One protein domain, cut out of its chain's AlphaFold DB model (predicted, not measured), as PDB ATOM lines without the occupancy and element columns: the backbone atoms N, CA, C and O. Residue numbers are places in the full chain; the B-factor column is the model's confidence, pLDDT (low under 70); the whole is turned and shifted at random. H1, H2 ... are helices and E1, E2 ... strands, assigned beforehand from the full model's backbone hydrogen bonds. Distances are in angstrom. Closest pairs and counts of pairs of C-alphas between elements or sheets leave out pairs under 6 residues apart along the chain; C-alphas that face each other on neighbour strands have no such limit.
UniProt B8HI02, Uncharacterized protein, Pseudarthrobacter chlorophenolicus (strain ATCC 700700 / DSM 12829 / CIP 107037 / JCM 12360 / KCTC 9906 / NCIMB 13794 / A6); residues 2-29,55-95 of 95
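What this domain is: This is residues 2 to 29 and 55 to 95 of the 95 residues of an uncharacterized protein of Pseudarthrobacter chlorophenolicus (strain ATCC 700700 / DSM 12829 / CIP 107037 / JCM 12360 / KCTC 9906 / NCIMB 13794 / A6) (UniProt B8HI02). A helical hairpin packs on a small antiparallel sheet of three strands: H2 lies over one face, along the strands, and H1, side by side with H2, only grazes the sheet. The printed part has 69 residues, with E1, E2, H1, H2, E3 along the chain and sheet order E1 - E2 - E3. It is mixed, in two layers, helix H2 on one sheet face, and compact: radius of gyration of the C-alphas 11.5 A, spans 35 by 28 by 18 A.

Where its parts are: E1, residues 10 to 15, starts at C-alpha 10 (83.509, 39.122, -5.691) and spans 16.4 A; E2, residues 20 to 25, 16.1 A. H1, residues 60 to 71, spans 16.7 A; H2, residues 75 to 84, 14.0 A. E3, residues 88 to 93, spans 16.9 A, ending at C-alpha 93 (81.390, 50.525, 8.234).

How they stand to each other: Inner strand E2 is antiparallel to E1, its hairpin partner (N 13 and O 22, 2.8 A), and to E3 (N 23 and O 90, 2.8 A). H2, height over the sheet 9.5 A, is over E3 and, only just, E2, with 3 C-alphas; its closest C-alphas to E3 are Ile 79 and Val 89, 6.3 A. H1 and H2 touch, closest C-alphas Ala 66 and Ala 81, 5.4 A, at a shallow tilt of 15 degrees, opposite ways. In both, every O i to N i+4 pair is within hydrogen-bond range.

The domain as a whole: The farthest C-alphas, His 56 and Arg 95, are 35.9 A apart. Residues 30 to 54 are not printed; C-alphas 29 and 55 are 13.9 A apart. The links printed whole are tight. pLDDT is under 70 at residues 2 to 6, 28 to 29, 56 and 95.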
ATOM      1  N   PHE A   2      63.449  41.025 -13.773       37.12
ATOM      2  CA  PHE A   2      64.382  40.602 -12.725       37.12
ATOM      3  C   PHE A   2      65.780  40.601 -13.337       37.12
ATOM      4  O   PHE A   2      66.029  39.863 -14.291       37.12
ATOM      5  N   ILE A   3      66.662  41.479 -12.865       42.53
ATOM      6  CA  ILE A   3      68.078  41.397 -13.216       42.53
ATOM      7  C   ILE A   3      68.595  40.194 -12.439       42.53
ATOM      8  O   ILE A   3      68.829  40.298 -11.242       42.53
ATOM      9  N   VAL A   4      68.699  39.043 -13.104       50.94
ATOM     10  CA  VAL A   4      69.323  37.852 -12.523       50.94
ATOM     11  C   VAL A   4      70.776  38.217 -12.244       50.94
ATOM     12  O   VAL A   4      71.597  38.276 -13.164       50.94
ATOM     13  N   MET A   5      71.083  38.541 -10.989       64.50
ATOM     14  CA  MET A   5      72.459  38.774 -10.578       64.50
ATOM     15  C   MET A   5      73.205  37.451 -10.669       64.50
ATOM     16  O   MET A   5      72.826  36.447 -10.070       64.50
ATOM     17  N   THR A   6      74.256  37.439 -11.478       68.69
ATOM     18  CA  THR A   6      75.049  36.236 -11.700       68.69
ATOM     19  C   THR A   6      75.983  36.031 -10.506       68.69
ATOM     20  O   THR A   6      76.705  36.965 -10.135       68.69
ATOM     21  N   PRO A   7      76.018  34.829  -9.900       70.75
ATOM     22  CA  PRO A   7      76.997  34.516  -8.870       70.75
ATOM     23  C   PRO A   7      78.410  34.743  -9.427       70.75
ATOM     24  O   PRO A   7      78.736  34.361 -10.552       70.75
ATOM     25  N   GLY A   8      79.242  35.430  -8.654       75.62
ATOM     26  CA  GLY A   8      80.514  35.996  -9.105       75.62
ATOM     27  C   GLY A   8      81.553  35.866  -8.006       75.62
ATOM     28  O   GLY A   8      81.203  35.654  -6.855       75.62
ATOM     29  N   THR A   9      82.838  35.942  -8.339       76.62
ATOM     30  CA  THR A   9      83.910  35.709  -7.354       76.62
ATOM     31  C   THR A   9      84.004  36.798  -6.293       76.62
ATOM     32  O   THR A   9      84.529  36.547  -5.212       76.62
ATOM     33  N   GLN A  10      83.518  37.997  -6.604       80.94
ATOM     34  CA  GLN A  10      83.509  39.122  -5.691       80.94
ATOM     35  C   GLN A  10      82.274  39.983  -5.947       80.94
ATOM     36  O   GLN A  10      81.981  40.305  -7.098       80.94
ATOM     37  N   HIS A  11      81.590  40.374  -4.876       80.94
ATOM     38  CA  HIS A  11      80.487  41.333  -4.908       80.94
ATOM     39  C   HIS A  11      80.623  42.311  -3.747       80.94
ATOM     40  O   HIS A  11      80.999  41.908  -2.652       80.94
ATOM     41  N   SER A  12      80.288  43.580  -3.967       83.88
ATOM     42  CA  SER A  12      80.274  44.598  -2.913       83.88
ATOM     43  C   SER A  12      78.933  45.318  -2.932       83.88
ATOM     44  O   SER A  12      78.577  45.953  -3.924       83.88
ATOM     45  N   TYR A  13      78.196  45.232  -1.827       83.50
ATOM     46  CA  TYR A  13      76.886  45.851  -1.659       83.50
ATOM     47  C   TYR A  13      76.971  47.014  -0.682       83.50
ATOM     48  O   TYR A  13      77.395  46.859   0.466       83.50
ATOM     49  N   TYR A  14      76.538  48.187  -1.133       82.56
ATOM     50  CA  TYR A  14      76.507  49.400  -0.328       82.56
ATOM     51  C   TYR A  14      75.127  49.562   0.305       82.56
ATOM     52  O   TYR A  14      74.140  49.838  -0.373       82.56
ATOM     53  N   LEU A  15      75.058  49.427   1.627       81.88
ATOM     54  CA  LEU A  15      73.853  49.666   2.411       81.88
ATOM     55  C   LEU A  15      73.843  51.118   2.895       81.88
ATOM     56  O   LEU A  15      74.260  51.426   4.016       81.88
ATOM     57  N   THR A  16      73.356  52.018   2.040       75.69
ATOM     58  CA  THR A  16      73.371  53.475   2.263       75.69
ATOM     59  C   THR A  16      72.688  53.882   3.569       75.69
ATOM     60  O   THR A  16      73.222  54.701   4.314       75.69
ATOM     61  N   GLN A  17      71.544  53.273   3.898       74.75
ATOM     62  CA  GLN A  17      70.788  53.605   5.113       74.75
ATOM     63  C   GLN A  17      71.516  53.203   6.404       74.75
ATOM     64  O   GLN A  17      71.411  53.896   7.413       74.75
ATOM     65  N   LYS A  18      72.303  52.120   6.372       75.50
ATOM     66  CA  LYS A  18      73.058  51.624   7.533       75.50
ATOM     67  C   LYS A  18      74.522  52.072   7.549       75.50
ATOM     68  O   LYS A  18      75.240  51.703   8.475       75.50
ATOM     69  N   LYS A  19      74.970  52.851   6.551       83.38
ATOM     70  CA  LYS A  19      76.379  53.237   6.336       83.38
ATOM     71  C   LYS A  19      77.329  52.035   6.406       83.38
ATOM     72  O   LYS A  19      78.379  52.087   7.044       83.38
ATOM     73  N   ARG A  20      76.943  50.921   5.783       83.00
ATOM     74  CA  ARG A  20      77.727  49.677   5.777       83.00
ATOM     75  C   ARG A  20      77.970  49.196   4.355       83.00
ATOM     76  O   ARG A  20      77.156  49.434   3.471       83.00
ATOM     77  N   VAL A  21      79.086  48.511   4.162       86.06
ATOM     78  CA  VAL A  21      79.428  47.776   2.946       86.06
ATOM     79  C   VAL A  21      79.508  46.303   3.304       86.06
ATOM     80  O   VAL A  21      80.109  45.953   4.319       86.06
ATOM     81  N   ILE A  22      78.886  45.465   2.486       85.69
ATOM     82  CA  ILE A  22      78.973  44.012   2.584       85.69
ATOM     83  C   ILE A  22      79.749  43.528   1.371       85.69
ATOM     84  O   ILE A  22      79.287  43.666   0.240       85.69
ATOM     85  N   ASP A  23      80.929  42.983   1.616       86.56
ATOM     86  CA  ASP A  23      81.768  42.374   0.598       86.56
ATOM     87  C   ASP A  23      81.614  40.860   0.667       86.56
ATOM     88  O   ASP A  23      81.864  40.244   1.702       86.56
ATOM     89  N   LEU A  24      81.210  40.266  -0.445       86.00
ATOM     90  CA  LEU A  24      81.170  38.829  -0.644       86.00
ATOM     91  C   LEU A  24      82.405  38.434  -1.437       86.00
ATOM     92  O   LEU A  24      82.644  38.966  -2.523       86.00
ATOM     93  N   THR A  25      83.168  37.486  -0.914       84.38
ATOM     94  CA  THR A  25      84.333  36.917  -1.588       84.38
ATOM     95  C   THR A  25      84.146  35.417  -1.694       84.38
ATOM     96  O   THR A  25      83.834  34.749  -0.713       84.38
ATOM     97  N   TRP A  26      84.306  34.869  -2.894       82.75
ATOM     98  CA  TRP A  26      84.308  33.425  -3.061       82.75
ATOM     99  C   TRP A  26      85.668  32.864  -2.630       82.75
ATOM    100  O   TRP A  26      86.692  33.328  -3.151       82.75
ATOM    101  N   PRO A  27      85.713  31.882  -1.712       76.88
ATOM    102  CA  PRO A  27      86.975  31.363  -1.214       76.88
ATOM    103  C   PRO A  27      87.797  30.740  -2.355       76.88
ATOM    104  O   PRO A  27      87.253  30.083  -3.254       76.88
ATOM    105  N   PRO A  28      89.130  30.925  -2.359       67.75
ATOM    106  CA  PRO A  28      89.980  30.243  -3.319       67.75
ATOM    107  C   PRO A  28      89.889  28.726  -3.092       67.75
ATOM    108  O   PRO A  28      89.798  28.281  -1.944       67.75
ATOM    109  N   PRO A  29      89.973  27.904  -4.157       63.47
ATOM    110  CA  PRO A  29      89.969  26.460  -3.991       63.47
ATOM    111  C   PRO A  29      91.097  26.051  -3.035       63.47
ATOM    112  O   PRO A  29      92.208  26.590  -3.151       63.47
ATOM    113  N   GLN A  55      79.566  30.296 -10.065       72.00
ATOM    114  CA  GLN A  55      78.662  29.987 -11.185       72.00
ATOM    115  C   GLN A  55      78.329  28.495 -11.358       72.00
ATOM    116  O   GLN A  55      77.319  28.171 -11.971       72.00
ATOM    117  N   HIS A  56      79.175  27.596 -10.846       67.81
ATOM    118  CA  HIS A  56      78.952  26.148 -10.898       67.81
ATOM    119  C   HIS A  56      78.467  25.565  -9.568       67.81
ATOM    120  O   HIS A  56      77.919  24.469  -9.561       67.81
ATOM    121  N   ASN A  57      78.705  26.264  -8.454       73.75
ATOM    122  CA  ASN A  57      78.463  25.745  -7.103       73.75
ATOM    123  C   ASN A  57      77.277  26.416  -6.403       73.75
ATOM    124  O   ASN A  57      76.792  25.901  -5.402       73.75
ATOM    125  N   VAL A  58      76.822  27.553  -6.919       80.19
ATOM    126  CA  VAL A  58      75.753  28.356  -6.337       80.19
ATOM    127  C   VAL A  58      74.583  28.363  -7.304       80.19
ATOM    128  O   VAL A  58      74.738  28.742  -8.465       80.19
ATOM    129  N   ASP A  59      73.413  27.967  -6.811       81.00
ATOM    130  CA  ASP A  59      72.164  28.122  -7.550       81.00
ATOM    131  C   ASP A  59      71.874  29.626  -7.745       81.00
ATOM    132  O   ASP A  59      71.776  30.360  -6.753       81.00
ATOM    133  N   PRO A  60      71.732  30.113  -8.993       79.50
ATOM    134  CA  PRO A  60      71.377  31.502  -9.261       79.50
ATOM    135  C   PRO A  60      70.087  31.951  -8.564       79.50
ATOM    136  O   PRO A  60      69.995  33.111  -8.170       79.50
ATOM    137  N   ALA A  61      69.108  31.056  -8.385       82.75
ATOM    138  CA  ALA A  61      67.865  31.382  -7.687       82.75
ATOM    139  C   ALA A  61      68.108  31.629  -6.192       82.75
ATOM    140  O   ALA A  61      67.628  32.618  -5.645       82.75
ATOM    141  N   ALA A  62      68.920  30.786  -5.548       83.31
ATOM    142  CA  ALA A  62      69.281  30.955  -4.142       83.31
ATOM    143  C   ALA A  62      70.150  32.207  -3.918       83.31
ATOM    144  O   ALA A  62      69.998  32.909  -2.917       83.31
ATOM    145  N   PHE A  63      71.025  32.534  -4.875       83.94
ATOM    146  CA  PHE A  63      71.784  33.786  -4.851       83.94
ATOM    147  C   PHE A  63      70.865  35.012  -4.955       83.94
ATOM    148  O   PHE A  63      71.021  35.959  -4.186       83.94
ATOM    149  N   ASP A  64      69.879  34.986  -5.854       84.69
ATOM    150  CA  ASP A  64      68.887  36.059  -6.004       84.69
ATOM    151  C   ASP A  64      68.035  36.244  -4.735       84.69
ATOM    152  O   ASP A  64      67.760  37.370  -4.319       84.69
ATOM    153  N   GLU A  65      67.659  35.157  -4.056       85.00
ATOM    154  CA  GLU A  65      66.976  35.235  -2.760       85.00
ATOM    155  C   GLU A  65      67.839  35.889  -1.675       85.00
ATOM    156  O   GLU A  65      67.349  36.766  -0.958       85.00
ATOM    157  N   ALA A  66      69.126  35.542  -1.593       84.50
ATOM    158  CA  ALA A  66      70.058  36.171  -0.656       84.50
ATOM    159  C   ALA A  66      70.229  37.680  -0.933       84.50
ATOM    160  O   ALA A  66      70.282  38.489  -0.004       84.50
ATOM    161  N   VAL A  67      70.229  38.093  -2.205       84.12
ATOM    162  CA  VAL A  67      70.244  39.517  -2.585       84.12
ATOM    163  C   VAL A  67      68.946  40.223  -2.175       84.12
ATOM    164  O   VAL A  67      68.995  41.322  -1.628       84.12
ATOM    165  N   LYS A  68      67.777  39.591  -2.316       85.06
ATOM    166  CA  LYS A  68      66.508  40.175  -1.829       85.06
ATOM    167  C   LYS A  68      66.485  40.372  -0.312       85.06
ATOM    168  O   LYS A  68      65.773  41.245   0.185       85.06
ATOM    169  N   VAL A  69      67.235  39.573   0.447       84.25
ATOM    170  CA  VAL A  69      67.411  39.792   1.890       84.25
ATOM    171  C   VAL A  69      68.225  41.063   2.160       84.25
ATOM    172  O   VAL A  69      67.864  41.832   3.056       84.25
ATOM    173  N   LEU A  70      69.251  41.353   1.349       79.81
ATOM    174  CA  LEU A  70      69.980  42.629   1.417       79.81
ATOM    175  C   LEU A  70      69.075  43.834   1.144       79.81
ATOM    176  O   LEU A  70      69.223  44.851   1.824       79.81
ATOM    177  N   ASP A  71      68.118  43.718   0.219       77.25
ATOM    178  CA  ASP A  71      67.149  44.790  -0.068       77.25
ATOM    179  C   ASP A  71      66.268  45.116   1.147       77.25
ATOM    180  O   ASP A  71      65.916  46.273   1.384       77.25
ATOM    181  N   LYS A  72      65.967  44.111   1.979       82.38
ATOM    182  CA  LYS A  72      65.280  44.296   3.270       82.38
ATOM    183  C   LYS A  72      66.190  44.891   4.352       82.38
ATOM    184  O   LYS A  72      65.723  45.183   5.450       82.38
ATOM    185  N   GLN A  73      67.474  45.084   4.049       73.31
ATOM    186  CA  GLN A  73      68.526  45.574   4.941       73.31
ATOM    187  C   GLN A  73      68.726  44.735   6.201       73.31
ATOM    188  O   GLN A  73      69.265  45.227   7.200       73.31
ATOM    189  N   ASP A  74      68.322  43.471   6.172       83.75
ATOM    190  CA  ASP A  74      68.615  42.536   7.245       83.75
ATOM    191  C   ASP A  74      70.028  41.981   7.039       83.75
ATOM    192  O   ASP A  74      70.270  41.116   6.202       83.75
ATOM    193  N   ILE A  75      70.991  42.565   7.755       82.88
ATOM    194  CA  ILE A  75      72.410  42.251   7.575       82.88
ATOM    195  C   ILE A  75      72.724  40.864   8.125       82.88
ATOM    196  O   ILE A  75      73.521  40.154   7.524       82.88
ATOM    197  N   GLU A  76      72.124  40.486   9.252       85.12
ATOM    198  CA  GLU A  76      72.393  39.195   9.888       85.12
ATOM    199  C   GLU A  76      71.867  38.066   9.008       85.12
ATOM    200  O   GLU A  76      72.621  37.154   8.665       85.12
ATOM    201  N   LEU A  77      70.629  38.210   8.530       85.88
ATOM    202  CA  LEU A  77      70.026  37.242   7.625       85.88
ATOM    203  C   LEU A  77      70.757  37.184   6.273       85.88
ATOM    204  O   LEU A  77      70.915  36.108   5.702       85.88
ATOM    205  N   ALA A  78      71.250  38.320   5.765       84.62
ATOM    206  CA  ALA A  78      72.053  38.341   4.544       84.62
ATOM    207  C   ALA A  78      73.391  37.608   4.731       84.62
ATOM    208  O   ALA A  78      73.778  36.822   3.867       84.62
ATOM    209  N   ILE A  79      74.091  37.833   5.850       85.81
ATOM    210  CA  ILE A  79      75.339  37.122   6.162       85.81
ATOM    211  C   ILE A  79      75.080  35.616   6.211       85.81
ATOM    212  O   ILE A  79      75.826  34.860   5.591       85.81
ATOM    213  N   GLU A  80      74.029  35.183   6.909       88.44
ATOM    214  CA  GLU A  80      73.668  33.768   7.016       88.44
ATOM    215  C   GLU A  80      73.365  33.160   5.641       88.44
ATOM    216  O   GLU A  80      73.933  32.123   5.294       88.44
ATOM    217  N   ALA A  81      72.565  33.843   4.819       88.12
ATOM    218  CA  ALA A  81      72.226  33.391   3.474       88.12
ATOM    219  C   ALA A  81      73.473  33.228   2.588       88.12
ATOM    220  O   ALA A  81      73.685  32.161   2.016       88.12
ATOM    221  N   PHE A  82      74.348  34.237   2.506       87.56
ATOM    222  CA  PHE A  82      75.550  34.150   1.665       87.56
ATOM    223  C   PHE A  82      76.588  33.159   2.197       87.56
ATOM    224  O   PHE A  82      77.225  32.463   1.402       87.56
ATOM    225  N   THR A  83      76.729  33.045   3.518       86.38
ATOM    226  CA  THR A  83      77.615  32.045   4.134       86.38
ATOM    227  C   THR A  83      77.101  30.631   3.864       86.38
ATOM    228  O   THR A  83      77.890  29.748   3.535       86.38
ATOM    229  N   GLY A  84      75.778  30.420   3.904       85.38
ATOM    230  CA  GLY A  84      75.139  29.158   3.516       85.38
ATOM    231  C   GLY A  84      75.372  28.778   2.049       85.38
ATOM    232  O   GLY A  84      75.468  27.597   1.728       85.38
ATOM    233  N   LEU A  85      75.547  29.771   1.170       85.94
ATOM    234  CA  LEU A  85      75.935  29.571  -0.232       85.94
ATOM    235  C   LEU A  85      77.444  29.337  -0.427       85.94
ATOM    236  O   LEU A  85      77.870  29.060  -1.547       85.94
ATOM    237  N   GLY A  86      78.255  29.442   0.630       83.62
ATOM    238  CA  GLY A  86      79.703  29.220   0.593       83.62
ATOM    239  C   GLY A  86      80.549  30.471   0.334       83.62
ATOM    240  O   GLY A  86      81.748  30.344   0.091       83.62
ATOM    241  N   TYR A  87      79.960  31.669   0.386       85.00
ATOM    242  CA  TYR A  87      80.720  32.918   0.308       85.00
ATOM    243  C   TYR A  87      81.332  33.288   1.658       85.00
ATOM    244  O   TYR A  87      80.708  33.150   2.708       85.00
ATOM    245  N   GLU A  88      82.528  33.864   1.616       86.56
ATOM    246  CA  GLU A  88      83.091  34.601   2.739       86.56
ATOM    247  C   GLU A  88      82.505  36.016   2.746       86.56
ATOM    248  O   GLU A  88      82.623  36.760   1.768       86.56
ATOM    249  N   VAL A  89      81.865  36.396   3.854       86.12
ATOM    250  CA  VAL A  89      81.201  37.695   4.001       86.12
ATOM    251  C   VAL A  89      82.017  38.598   4.918       86.12
ATOM    252  O   VAL A  89      82.286  38.259   6.067       86.12
ATOM    253  N   THR A  90      82.380  39.782   4.432       86.94
ATOM    254  CA  THR A  90      83.038  40.829   5.223       86.94
ATOM    255  C   THR A  90      82.127  42.045   5.318       86.94
ATOM    256  O   THR A  90      81.673  42.565   4.303       86.94
ATOM    257  N   VAL A  91      81.880  42.540   6.533       85.88
ATOM    258  CA  VAL A  91      81.081  43.756   6.752       85.88
ATOM    259  C   VAL A  91      81.977  44.893   7.217       85.88
ATOM    260  O   VAL A  91      82.683  44.775   8.218       85.88
ATOM    261  N   ARG A  92      81.935  46.017   6.502       85.31
ATOM    262  CA  ARG A  92      82.710  47.226   6.806       85.31
ATOM    263  C   ARG A  92      81.778  48.407   7.048       85.31
ATOM    264  O   ARG A  92      80.762  48.553   6.376       85.31
ATOM    265  N   THR A  93      82.126  49.274   7.991       84.69
ATOM    266  CA  THR A  93      81.390  50.525   8.234       84.69
ATOM    267  C   THR A  93      82.002  51.644   7.396       84.69
ATOM    268  O   THR A  93      83.220  51.821   7.401       84.69
ATOM    269  N   LEU A  94      81.168  52.408   6.693       77.50
ATOM    270  CA  LEU A  94      81.578  53.631   6.003       77.50
ATOM    271  C   LEU A  94      81.761  54.731   7.055       77.50
ATOM    272  O   LEU A  94      80.812  55.058   7.772       77.50
ATOM    273  N   ARG A  95      82.992  55.235   7.182       68.12
ATOM    274  CA  ARG A  95      83.311  56.397   8.024       68.12
ATOM    275  C   ARG A  95      82.829  57.688   7.379       68.12
ATOM    276  O   ARG A  95      82.922  57.781   6.138       68.12
TER     277      ARG A  95